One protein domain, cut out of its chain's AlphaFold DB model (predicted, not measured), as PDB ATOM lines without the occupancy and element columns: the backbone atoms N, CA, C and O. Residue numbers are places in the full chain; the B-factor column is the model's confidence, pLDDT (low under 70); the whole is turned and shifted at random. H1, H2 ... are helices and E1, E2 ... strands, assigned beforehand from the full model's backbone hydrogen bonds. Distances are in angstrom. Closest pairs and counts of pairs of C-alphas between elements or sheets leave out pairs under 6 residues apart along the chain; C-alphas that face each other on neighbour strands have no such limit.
ATOM      1  N   THR A   2     151.548 213.768 267.009       87.12
ATOM      2  CA  THR A   2     151.558 214.214 265.608       87.12
ATOM      3  C   THR A   2     152.994 214.446 265.154       87.12
ATOM      4  O   THR A   2     153.772 215.098 265.854       87.12
ATOM      5  N   VAL A   3     153.357 213.885 264.002       91.00
ATOM      6  CA  VAL A   3     154.706 213.995 263.436       91.00
ATOM      7  C   VAL A   3     154.678 214.794 262.145       91.00
ATOM      8  O   VAL A   3     153.744 214.668 261.354       91.00
ATOM      9  N   ASN A   4     155.703 215.614 261.936       90.81
ATOM     10  CA  ASN A   4     155.903 216.282 260.662       90.81
ATOM     11  C   ASN A   4     156.376 215.274 259.608       90.81
ATOM     12  O   ASN A   4     157.111 214.335 259.926       90.81
ATOM     13  N   THR A   5     156.000 215.505 258.356       91.19
ATOM     14  CA  THR A   5     156.576 214.803 257.206       91.19
ATOM     15  C   THR A   5     157.350 215.817 256.383       91.19
ATOM     16  O   THR A   5     156.796 216.829 255.960       91.19
ATOM     17  N   VAL A   6     158.639 215.564 256.176       89.44
ATOM     18  CA  VAL A   6     159.486 216.379 255.301       89.44
ATOM     19  C   VAL A   6     159.607 215.643 253.980       89.44
ATOM     20  O   VAL A   6     160.049 214.500 253.975       89.44
ATOM     21  N   ALA A   7     159.209 216.279 252.882       89.94
ATOM     22  CA  ALA A   7     159.213 215.663 251.562       89.94
ATOM     23  C   ALA A   7     159.997 216.496 250.543       89.94
ATOM     24  O   ALA A   7     159.951 217.729 250.571       89.94
ATOM     25  N   LEU A   8     160.707 215.812 249.643       84.81
ATOM     26  CA  LEU A   8     161.300 216.409 248.452       84.81
ATOM     27  C   LEU A   8     160.537 215.949 247.212       84.81
ATOM     28  O   LEU A   8     160.164 214.784 247.072       84.81
ATOM     29  N   TYR A   9     160.377 216.885 246.285       86.69
ATOM     30  CA  TYR A   9     159.730 216.666 245.004       86.69
ATOM     31  C   TYR A   9     160.700 217.045 243.895       86.69
ATOM     32  O   TYR A   9     161.233 218.157 243.884       86.69
ATOM     33  N   THR A  10     160.917 216.132 242.959       81.06
ATOM     34  CA  THR A  10     161.725 216.353 241.760       81.06
ATOM     35  C   THR A  10     160.883 216.127 240.511       81.06
ATOM     36  O   THR A  10     159.863 215.434 240.539       81.06
ATOM     37  N   SER A  11     161.302 216.727 239.397       74.19
ATOM     38  CA  SER A  11     160.753 216.393 238.083       74.19
ATOM     39  C   SER A  11     161.295 215.046 237.604       74.19
ATOM     40  O   SER A  11     160.529 214.181 237.194       74.19
ATOM     41  N   ASP A  12     162.602 214.832 237.736       74.00
ATOM     42  CA  ASP A  12     163.271 213.651 237.190       74.00
ATOM     43  C   ASP A  12     163.374 212.524 238.220       74.00
ATOM     44  O   ASP A  12     163.050 212.699 239.403       74.00
ATOM     45  N   THR A  13     163.828 211.352 237.767       75.81
ATOM     46  CA  THR A  13     164.071 210.185 238.618       75.81
ATOM     47  C   THR A  13     165.195 210.482 239.605       75.81
ATOM     48  O   THR A  13     166.378 210.349 239.300       75.81
ATOM     49  N   CYS A  14     164.805 210.882 240.806       76.06
ATOM     50  CA  CYS A  14     165.661 211.003 241.969       76.06
ATOM     51  C   CYS A  14     165.059 210.119 243.058       76.06
ATOM     52  O   CYS A  14     163.839 210.112 243.245       76.06
ATOM     53  N   SER A  15     165.895 209.354 243.749       83.44
ATOM     54  CA  SER A  15     165.488 208.589 244.918       83.44
ATOM     55  C   SER A  15     166.447 208.840 246.070       83.44
ATOM     56  O   SER A  15     167.655 208.986 245.873       83.44
ATOM     57  N   ILE A  16     165.907 208.897 247.284       81.75
ATOM     58  CA  ILE A  16     166.727 208.897 248.493       81.75
ATOM     59  C   ILE A  16     167.190 207.465 248.765       81.75
ATOM     60  O   ILE A  16     166.395 206.567 249.035       81.75
ATOM     61  N   SER A  17     168.498 207.234 248.670       72.44
ATOM     62  CA  SER A  17     169.112 205.957 249.026       72.44
ATOM     63  C   SER A  17     169.748 206.057 250.412       72.44
ATOM     64  O   SER A  17     170.735 206.770 250.589       72.44
ATOM     65  N   GLY A  18     169.215 205.315 251.384       60.06
ATOM     66  CA  GLY A  18     169.796 205.186 252.723       60.06
ATOM     67  C   GLY A  18     169.124 206.042 253.803       60.06
ATOM     68  O   GLY A  18     168.788 207.203 253.598       60.06
ATOM     69  N   GLY A  19     168.951 205.429 254.979       56.00
ATOM     70  CA  GLY A  19     168.397 206.024 256.204       56.00
ATOM     71  C   GLY A  19     169.412 206.140 257.348       56.00
ATOM     72  O   GLY A  19     169.037 206.422 258.477       56.00
ATOM     73  N   SER A  20     170.700 205.897 257.089       55.12
ATOM     74  CA  SER A  20     171.709 205.713 258.147       55.12
ATOM     75  C   SER A  20     172.067 206.989 258.918       55.12
ATOM     76  O   SER A  20     172.680 206.905 259.976       55.12
ATOM     77  N   PHE A  21     171.694 208.163 258.402       71.62
ATOM     78  CA  PHE A  21     171.978 209.468 259.011       71.62
ATOM     79  C   PHE A  21     170.700 210.276 259.264       71.62
ATOM     80  O   PHE A  21     170.680 211.495 259.102       71.62
ATOM     81  N   MET A  22     169.609 209.602 259.626       78.38
ATOM     82  CA  MET A  22     168.372 210.258 260.041       78.38
ATOM     83  C   MET A  22     167.714 209.482 261.181       78.38
ATOM     84  O   MET A  22     167.743 208.257 261.207       78.38
ATOM     85  N   ASN A  23     167.076 210.205 262.101       84.25
ATOM     86  CA  ASN A  23     166.279 209.598 263.172       84.25
ATOM     87  C   ASN A  23     164.795 209.475 262.778       84.25
ATOM     88  O   ASN A  23     163.984 208.996 263.565       84.25
ATOM     89  N   GLY A  24     164.426 209.954 261.585       84.69
ATOM     90  CA  GLY A  24     163.084 209.827 261.029       84.69
ATOM     91  C   GLY A  24     162.885 208.515 260.271       84.69
ATOM     92  O   GLY A  24     163.840 207.861 259.865       84.69
ATOM     93  N   GLN A  25     161.625 208.148 260.058       89.19
ATOM     94  CA  GLN A  25     161.231 206.987 259.272       89.19
ATOM     95  C   GLN A  25     160.955 207.409 257.827       89.19
ATOM     96  O   GLN A  25     160.114 208.274 257.585       89.19
ATOM     97  N   VAL A  26     161.637 206.782 256.868       89.19
ATOM     98  CA  VAL A  26     161.355 206.974 255.438       89.19
ATOM     99  C   VAL A  26     159.945 206.469 255.125       89.19
ATOM    100  O   VAL A  26     159.586 205.356 255.506       89.19
ATOM    101  N   ASP A  27     159.159 207.308 254.459       88.88
ATOM    102  CA  ASP A  27     157.791 207.016 254.022       88.88
ATOM    103  C   ASP A  27     157.760 206.664 252.530       88.88
ATOM    104  O   ASP A  27     157.180 205.659 252.140       88.88
ATOM    105  N   GLU A  28     158.464 207.446 251.707       89.31
ATOM    106  CA  GLU A  28     158.613 207.221 250.268       89.31
ATOM    107  C   GLU A  28     160.046 207.564 249.852       89.31
ATOM    108  O   GLU A  28     160.620 208.558 250.302       89.31
ATOM    109  N   THR A  29     160.639 206.733 248.999       89.38
ATOM    110  CA  THR A  29     162.019 206.906 248.532       89.38
ATOM    111  C   THR A  29     162.101 207.626 247.196       89.38
ATOM    112  O   THR A  29     163.106 208.284 246.931       89.38
ATOM    113  N   ALA A  30     161.074 207.540 246.353       88.62
ATOM    114  CA  ALA A  30     161.052 208.172 245.045       88.62
ATOM    115  C   ALA A  30     160.637 209.647 245.147       88.62
ATOM    116  O   ALA A  30     159.533 209.993 245.549       88.62
ATOM    117  N   CYS A  31     161.535 210.549 244.759       85.12
ATOM    118  CA  CYS A  31     161.304 211.990 244.834       85.12
ATOM    119  C   CYS A  31     160.514 212.518 243.637       85.12
ATOM    120  O   CYS A  31     159.914 213.589 243.716       85.12
ATOM    121  N   SER A  32     160.489 211.769 242.529       84.31
ATOM    122  CA  SER A  32     159.753 212.188 241.343       84.31
ATOM    123  C   SER A  32     158.259 212.234 241.642       84.31
ATOM    124  O   SER A  32     157.632 211.206 241.923       84.31
ATOM    125  N   ALA A  33     157.673 213.427 241.535       81.56
ATOM    126  CA  ALA A  33     156.234 213.611 241.696       81.56
ATOM    127  C   ALA A  33     155.444 212.804 240.650       81.56
ATOM    128  O   ALA A  33     154.336 212.351 240.923       81.56
ATOM    129  N   TYR A  34     156.032 212.562 239.477       81.94
ATOM    130  CA  TYR A  34     155.407 211.779 238.414       81.94
ATOM    131  C   TYR A  34     155.351 210.282 238.718       81.94
ATOM    132  O   TYR A  34     154.399 209.618 238.326       81.94
ATOM    133  N   VAL A  35     156.354 209.751 239.424       81.88
ATOM    134  CA  VAL A  35     156.410 208.322 239.773       81.88
ATOM    135  C   VAL A  35     155.518 208.017 240.976       81.88
ATOM    136  O   VAL A  35     154.922 206.949 241.052       81.88
ATOM    137  N   THR A  36     155.400 208.964 241.905       80.88
ATOM    138  CA  THR A  36     154.754 208.750 243.210       80.88
ATOM    139  C   THR A  36     153.355 209.348 243.329       80.88
ATOM    140  O   THR A  36     152.809 209.424 244.428       80.88
ATOM    141  N   GLY A  37     152.771 209.838 242.230       85.38
ATOM    142  CA  GLY A  37     151.463 210.499 242.269       85.38
ATOM    143  C   GLY A  37     151.464 211.762 243.137       85.38
ATOM    144  O   GLY A  37     150.524 212.000 243.889       85.38
ATOM    145  N   ASN A  38     152.536 212.553 243.050       81.94
ATOM    146  CA  ASN A  38     152.780 213.756 243.847       81.94
ATOM    147  C   ASN A  38     152.900 213.490 245.359       81.94
ATOM    148  O   ASN A  38     152.629 214.377 246.169       81.94
ATOM    149  N   THR A  39     153.339 212.289 245.744       86.25
ATOM    150  CA  THR A  39     153.720 211.996 247.135       86.25
ATOM    151  C   THR A  39     155.127 212.511 247.430       86.25
ATOM    152  O   THR A  39     155.330 213.130 248.472       86.25
ATOM    153  N   GLY A  40     156.057 212.378 246.472       87.75
ATOM    154  CA  GLY A  40     157.463 212.758 246.634       87.75
ATOM    155  C   GLY A  40     158.171 211.892 247.672       87.75
ATOM    156  O   GLY A  40     157.547 211.084 248.353       87.75
ATOM    157  N   CYS A  41     159.482 212.058 247.820       90.19
ATOM    158  CA  CYS A  41     160.233 211.258 248.775       90.19
ATOM    159  C   CYS A  41     160.129 211.902 250.153       90.19
ATOM    160  O   CYS A  41     160.654 212.994 250.384       90.19
ATOM    161  N   GLY A  42     159.391 211.245 251.044       89.62
ATOM    162  CA  GLY A  42     159.019 211.748 252.359       89.62
ATOM    163  C   GLY A  42     159.726 211.021 253.496       89.62
ATOM    164  O   GLY A  42     159.928 209.810 253.450       89.62
ATOM    165  N   VAL A  43     160.044 211.755 254.559       90.31
ATOM    166  CA  VAL A  43     160.510 211.215 255.839       90.31
ATOM    167  C   VAL A  43     159.611 211.743 256.952       90.31
ATOM    168  O   VAL A  43     159.486 212.954 257.154       90.31
ATOM    169  N   LYS A  44     159.003 210.828 257.705       90.88
ATOM    170  CA  LYS A  44     158.259 211.128 258.930       90.88
ATOM    171  C   LYS A  44     159.248 211.363 260.067       90.88
ATOM    172  O   LYS A  44     160.081 210.508 260.368       90.88
ATOM    173  N   MET A  45     159.158 212.510 260.729       89.56
ATOM    174  CA  MET A  45     160.039 212.892 261.840       89.56
ATOM    175  C   MET A  45     159.615 212.174 263.135       89.56
ATOM    176  O   MET A  45     159.028 212.790 264.029       89.56
ATOM    177  N   THR A  46     159.853 210.859 263.187       88.94
ATOM    178  CA  THR A  46     159.408 209.934 264.247       88.94
ATOM    179  C   THR A  46     160.402 209.750 265.391       88.94
ATOM    180  O   THR A  46     159.986 209.327 266.466       88.94
ATOM    181  N   GLY A  47     161.683 210.073 265.201       80.12
ATOM    182  CA  GLY A  47     162.721 209.890 266.216       80.12
ATOM    183  C   GLY A  47     163.614 211.111 266.418       80.12
ATOM    184  O   GLY A  47     163.715 211.998 265.569       80.12
ATOM    185  N   GLY A  48     164.273 211.139 267.577       74.69
ATOM    186  CA  GLY A  48     165.096 212.247 268.064       74.69
ATOM    187  C   GLY A  48     164.672 212.699 269.461       74.69
ATOM    188  O   GLY A  48     163.512 212.569 269.842       74.69
ATOM    189  N   GLU A  49     165.618 213.247 270.221       65.25
ATOM    190  CA  GLU A  49     165.429 213.671 271.619       65.25
ATOM    191  C   GLU A  49     164.293 214.703 271.785       65.25
ATOM    192  O   GLU A  49     163.580 214.700 272.782       65.25
ATOM    193  N   GLY A  50     164.043 215.525 270.759       64.19
ATOM    194  CA  GLY A  50     162.983 216.540 270.751       64.19
ATOM    195  C   GLY A  50     161.592 216.055 270.325       64.19
ATOM    196  O   GLY A  50     160.677 216.869 270.231       64.19
ATOM    197  N   VAL A  51     161.403 214.765 270.037       71.25
ATOM    198  CA  VAL A  51     160.145 214.246 269.467       71.25
ATOM    199  C   VAL A  51     159.144 213.786 270.546       71.25
ATOM    200  O   VAL A  51     158.017 213.432 270.223       71.25
ATOM    201  N   VAL A  52     159.485 213.876 271.838       70.62
ATOM    202  CA  VAL A  52     158.649 213.418 272.975       70.62
ATOM    203  C   VAL A  52     157.221 213.982 273.003       70.62
ATOM    204  O   VAL A  52     156.300 213.288 273.422       70.62
ATOM    205  N   ASN A  53     157.016 215.202 272.500       77.38
ATOM    206  CA  ASN A  53     155.695 215.830 272.391       77.38
ATOM    207  C   ASN A  53     155.189 215.897 270.944       77.38
ATOM    208  O   ASN A  53     154.177 216.525 270.662       77.38
ATOM    209  N   GLY A  54     155.844 215.217 270.008       85.31
ATOM    210  CA  GLY A  54     155.562 215.319 268.584       85.31
ATOM    211  C   GLY A  54     156.325 216.448 267.907       85.31
ATOM    212  O   GLY A  54     156.722 217.439 268.510       85.31
ATOM    213  N   SER A  55     156.536 216.269 266.610       88.31
ATOM    214  CA  SER A  55     157.273 217.196 265.757       88.31
ATOM    215  C   SER A  55     156.343 218.080 264.932       88.31
ATOM    216  O   SER A  55     156.811 218.689 263.985       88.31
ATOM    217  N   TYR A  56     155.039 218.127 265.221       89.38
ATOM    218  CA  TYR A  56     154.071 218.990 264.536       89.38
ATOM    219  C   TYR A  56     152.810 219.214 265.385       89.38
ATOM    220  O   TYR A  56     152.442 218.361 266.195       89.38
ATOM    221  N   GLY A  57     152.103 220.320 265.144       88.19
ATOM    222  CA  GLY A  57     150.751 220.564 265.652       88.19
ATOM    223  C   GLY A  57     150.674 220.790 267.162       88.19
ATOM    224  O   GLY A  57     151.604 221.308 267.776       88.19
ATOM    225  N   ALA A  58     149.551 220.390 267.765       85.94
ATOM    226  CA  ALA A  58     149.235 220.681 269.166       85.94
ATOM    227  C   ALA A  58     150.333 220.242 270.147       85.94
ATOM    228  O   ALA A  58     150.633 220.956 271.098       85.94
ATOM    229  N   GLY A  59     150.965 219.094 269.899       84.94
ATOM    230  CA  GLY A  59     152.039 218.598 270.751       84.94
ATOM    231  C   GLY A  59     153.340 219.411 270.641       84.94
ATOM    232  O   GLY A  59     153.954 219.732 271.657       84.94
ATOM    233  N   PHE A  60     153.700 219.857 269.433       86.19
ATOM    234  CA  PHE A  60     154.810 220.795 269.224       86.19
ATOM    235  C   PHE A  60     154.530 222.153 269.894       86.19
ATOM    236  O   PHE A  60     155.400 222.701 270.570       86.19
ATOM    237  N   ASN A  61     153.295 222.656 269.788       84.50
ATOM    238  CA  ASN A  61     152.871 223.905 270.431       84.50
ATOM    239  C   ASN A  61     152.906 223.801 271.965       84.50
ATOM    240  O   ASN A  61     153.385 224.718 272.629       84.50
ATOM    241  N   ALA A  62     152.465 222.672 272.530       83.56
ATOM    242  CA  ALA A  62     152.524 222.411 273.970       83.56
ATOM    243  C   ALA A  62     153.968 222.354 274.505       83.56
ATOM    244  O   ALA A  62     154.208 222.708 275.657       83.56
ATOM    245  N   GLY A  63     154.933 221.967 273.663       80.00
ATOM    246  CA  GLY A  63     156.367 222.033 273.962       80.00
ATOM    247  C   GLY A  63     156.981 223.438 273.882       80.00
ATOM    248  O   GLY A  63     158.182 223.578 274.092       80.00
ATOM    249  N   GLY A  64     156.189 224.474 273.572       83.31
ATOM    250  CA  GLY A  64     156.680 225.837 273.341       83.31
ATOM    251  C   GLY A  64     157.274 226.051 271.944       83.31
ATOM    252  O   GLY A  64     157.982 227.033 271.717       83.31
ATOM    253  N   GLY A  65     156.995 225.146 271.005       81.44
ATOM    254  CA  GLY A  65     157.565 225.152 269.665       81.44
ATOM    255  C   GLY A  65     158.988 224.592 269.624       81.44
ATOM    256  O   GLY A  65     159.358 223.702 270.385       81.44
ATOM    257  N   GLY A  66     159.795 225.092 268.691       81.44
ATOM    258  CA  GLY A  66     161.137 224.576 268.452       81.44
ATOM    259  C   GLY A  66     161.750 225.113 267.165       81.44
ATOM    260  O   GLY A  66     161.247 226.063 266.563       81.44
ATOM    261  N   TRP A  67     162.845 224.488 266.738       79.56
ATOM    262  CA  TRP A  67     163.612 224.903 265.566       79.56
ATOM    263  C   TRP A  67     163.579 223.823 264.486       79.56
ATOM    264  O   TRP A  67     163.845 222.657 264.767       79.56
ATOM    265  N   TYR A  68     163.345 224.235 263.241       81.88
ATOM    266  CA  TYR A  68     163.660 223.428 262.064       81.88
ATOM    267  C   TYR A  68     164.872 224.029 261.367       81.88
ATOM    268  O   TYR A  68     164.927 225.237 261.129       81.88
ATOM    269  N   VAL A  69     165.835 223.179 261.027       75.75
ATOM    270  CA  VAL A  69     167.058 223.572 260.329       75.75
ATOM    271  C   VAL A  69     167.173 222.726 259.068       75.75
ATOM    272  O   VAL A  69     167.015 221.510 259.125       75.75
ATOM    273  N   MET A  70     167.442 223.373 257.934       77.06
ATOM    274  CA  MET A  70     167.656 222.713 256.646       77.06
ATOM    275  C   MET A  70     169.011 223.110 256.062       77.06
ATOM    276  O   MET A  70     169.443 224.256 256.197       77.06
ATOM    277  N   TRP A  71     169.663 222.168 255.383       64.62
ATOM    278  CA  TRP A  71     170.892 222.400 254.633       64.62
ATOM    279  C   TRP A  71     170.736 221.834 253.219       64.62
ATOM    280  O   TRP A  71     170.186 220.749 253.044       64.62
ATOM    281  N   ARG A  72     171.196 222.586 252.213       63.94
ATOM    282  CA  ARG A  72     171.196 222.177 250.804       63.94
ATOM    283  C   ARG A  72     172.584 222.415 250.221       63.94
ATOM    284  O   ARG A  72     173.102 223.528 250.316       63.94
TER     285      ARG A  72
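AT A GLANCE: This is residues 2 to 72 of the 264 residues of an uncharacterized protein of Cryptococcus gattii EJB2 (UniProt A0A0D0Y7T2). With little regular structure, this is an elongated, loop-rich model with a small antiparallel hairpin, E1 and E2, whose long link, residues 9 to 40, loops out and comes back beside E2 at residues 25 to 26, and with the short helix H1 towards one end. Of 71 printed residues, 14 are in E1, E2 and H1, in that order; the class is mixed. It spans 39 by 24 by 20 A, only just compact, close to loose, radius of gyration of the C-alphas 13.4 A.

HOW THE PARTS SIT: E1, residues 5 to 8, and E2, residues 41 to 44, form a hairpin, directions 162 degrees apart; N 6 and O 43, at 2.9 A, are within hydrogen-bond range. Residues 25 to 26 pair antiparallel with 43 to 44 of E2. H1, residues 57 to 62, is apart from E1; its O i to N i+4 pairs are within range.

IN THESE COORDINATES: E1 runs 10.1 A from C-alpha 5 at (156.576, 214.803, 257.206), E2 10.3 A, H1 8.7 A to C-alpha 62 at (152.524, 222.411, 273.970).

THE WHOLE: Both links between elements are long. The printed part has no cut; pLDDT is under 70 at residues 18 to 20, 49 to 50 and 71 to 72.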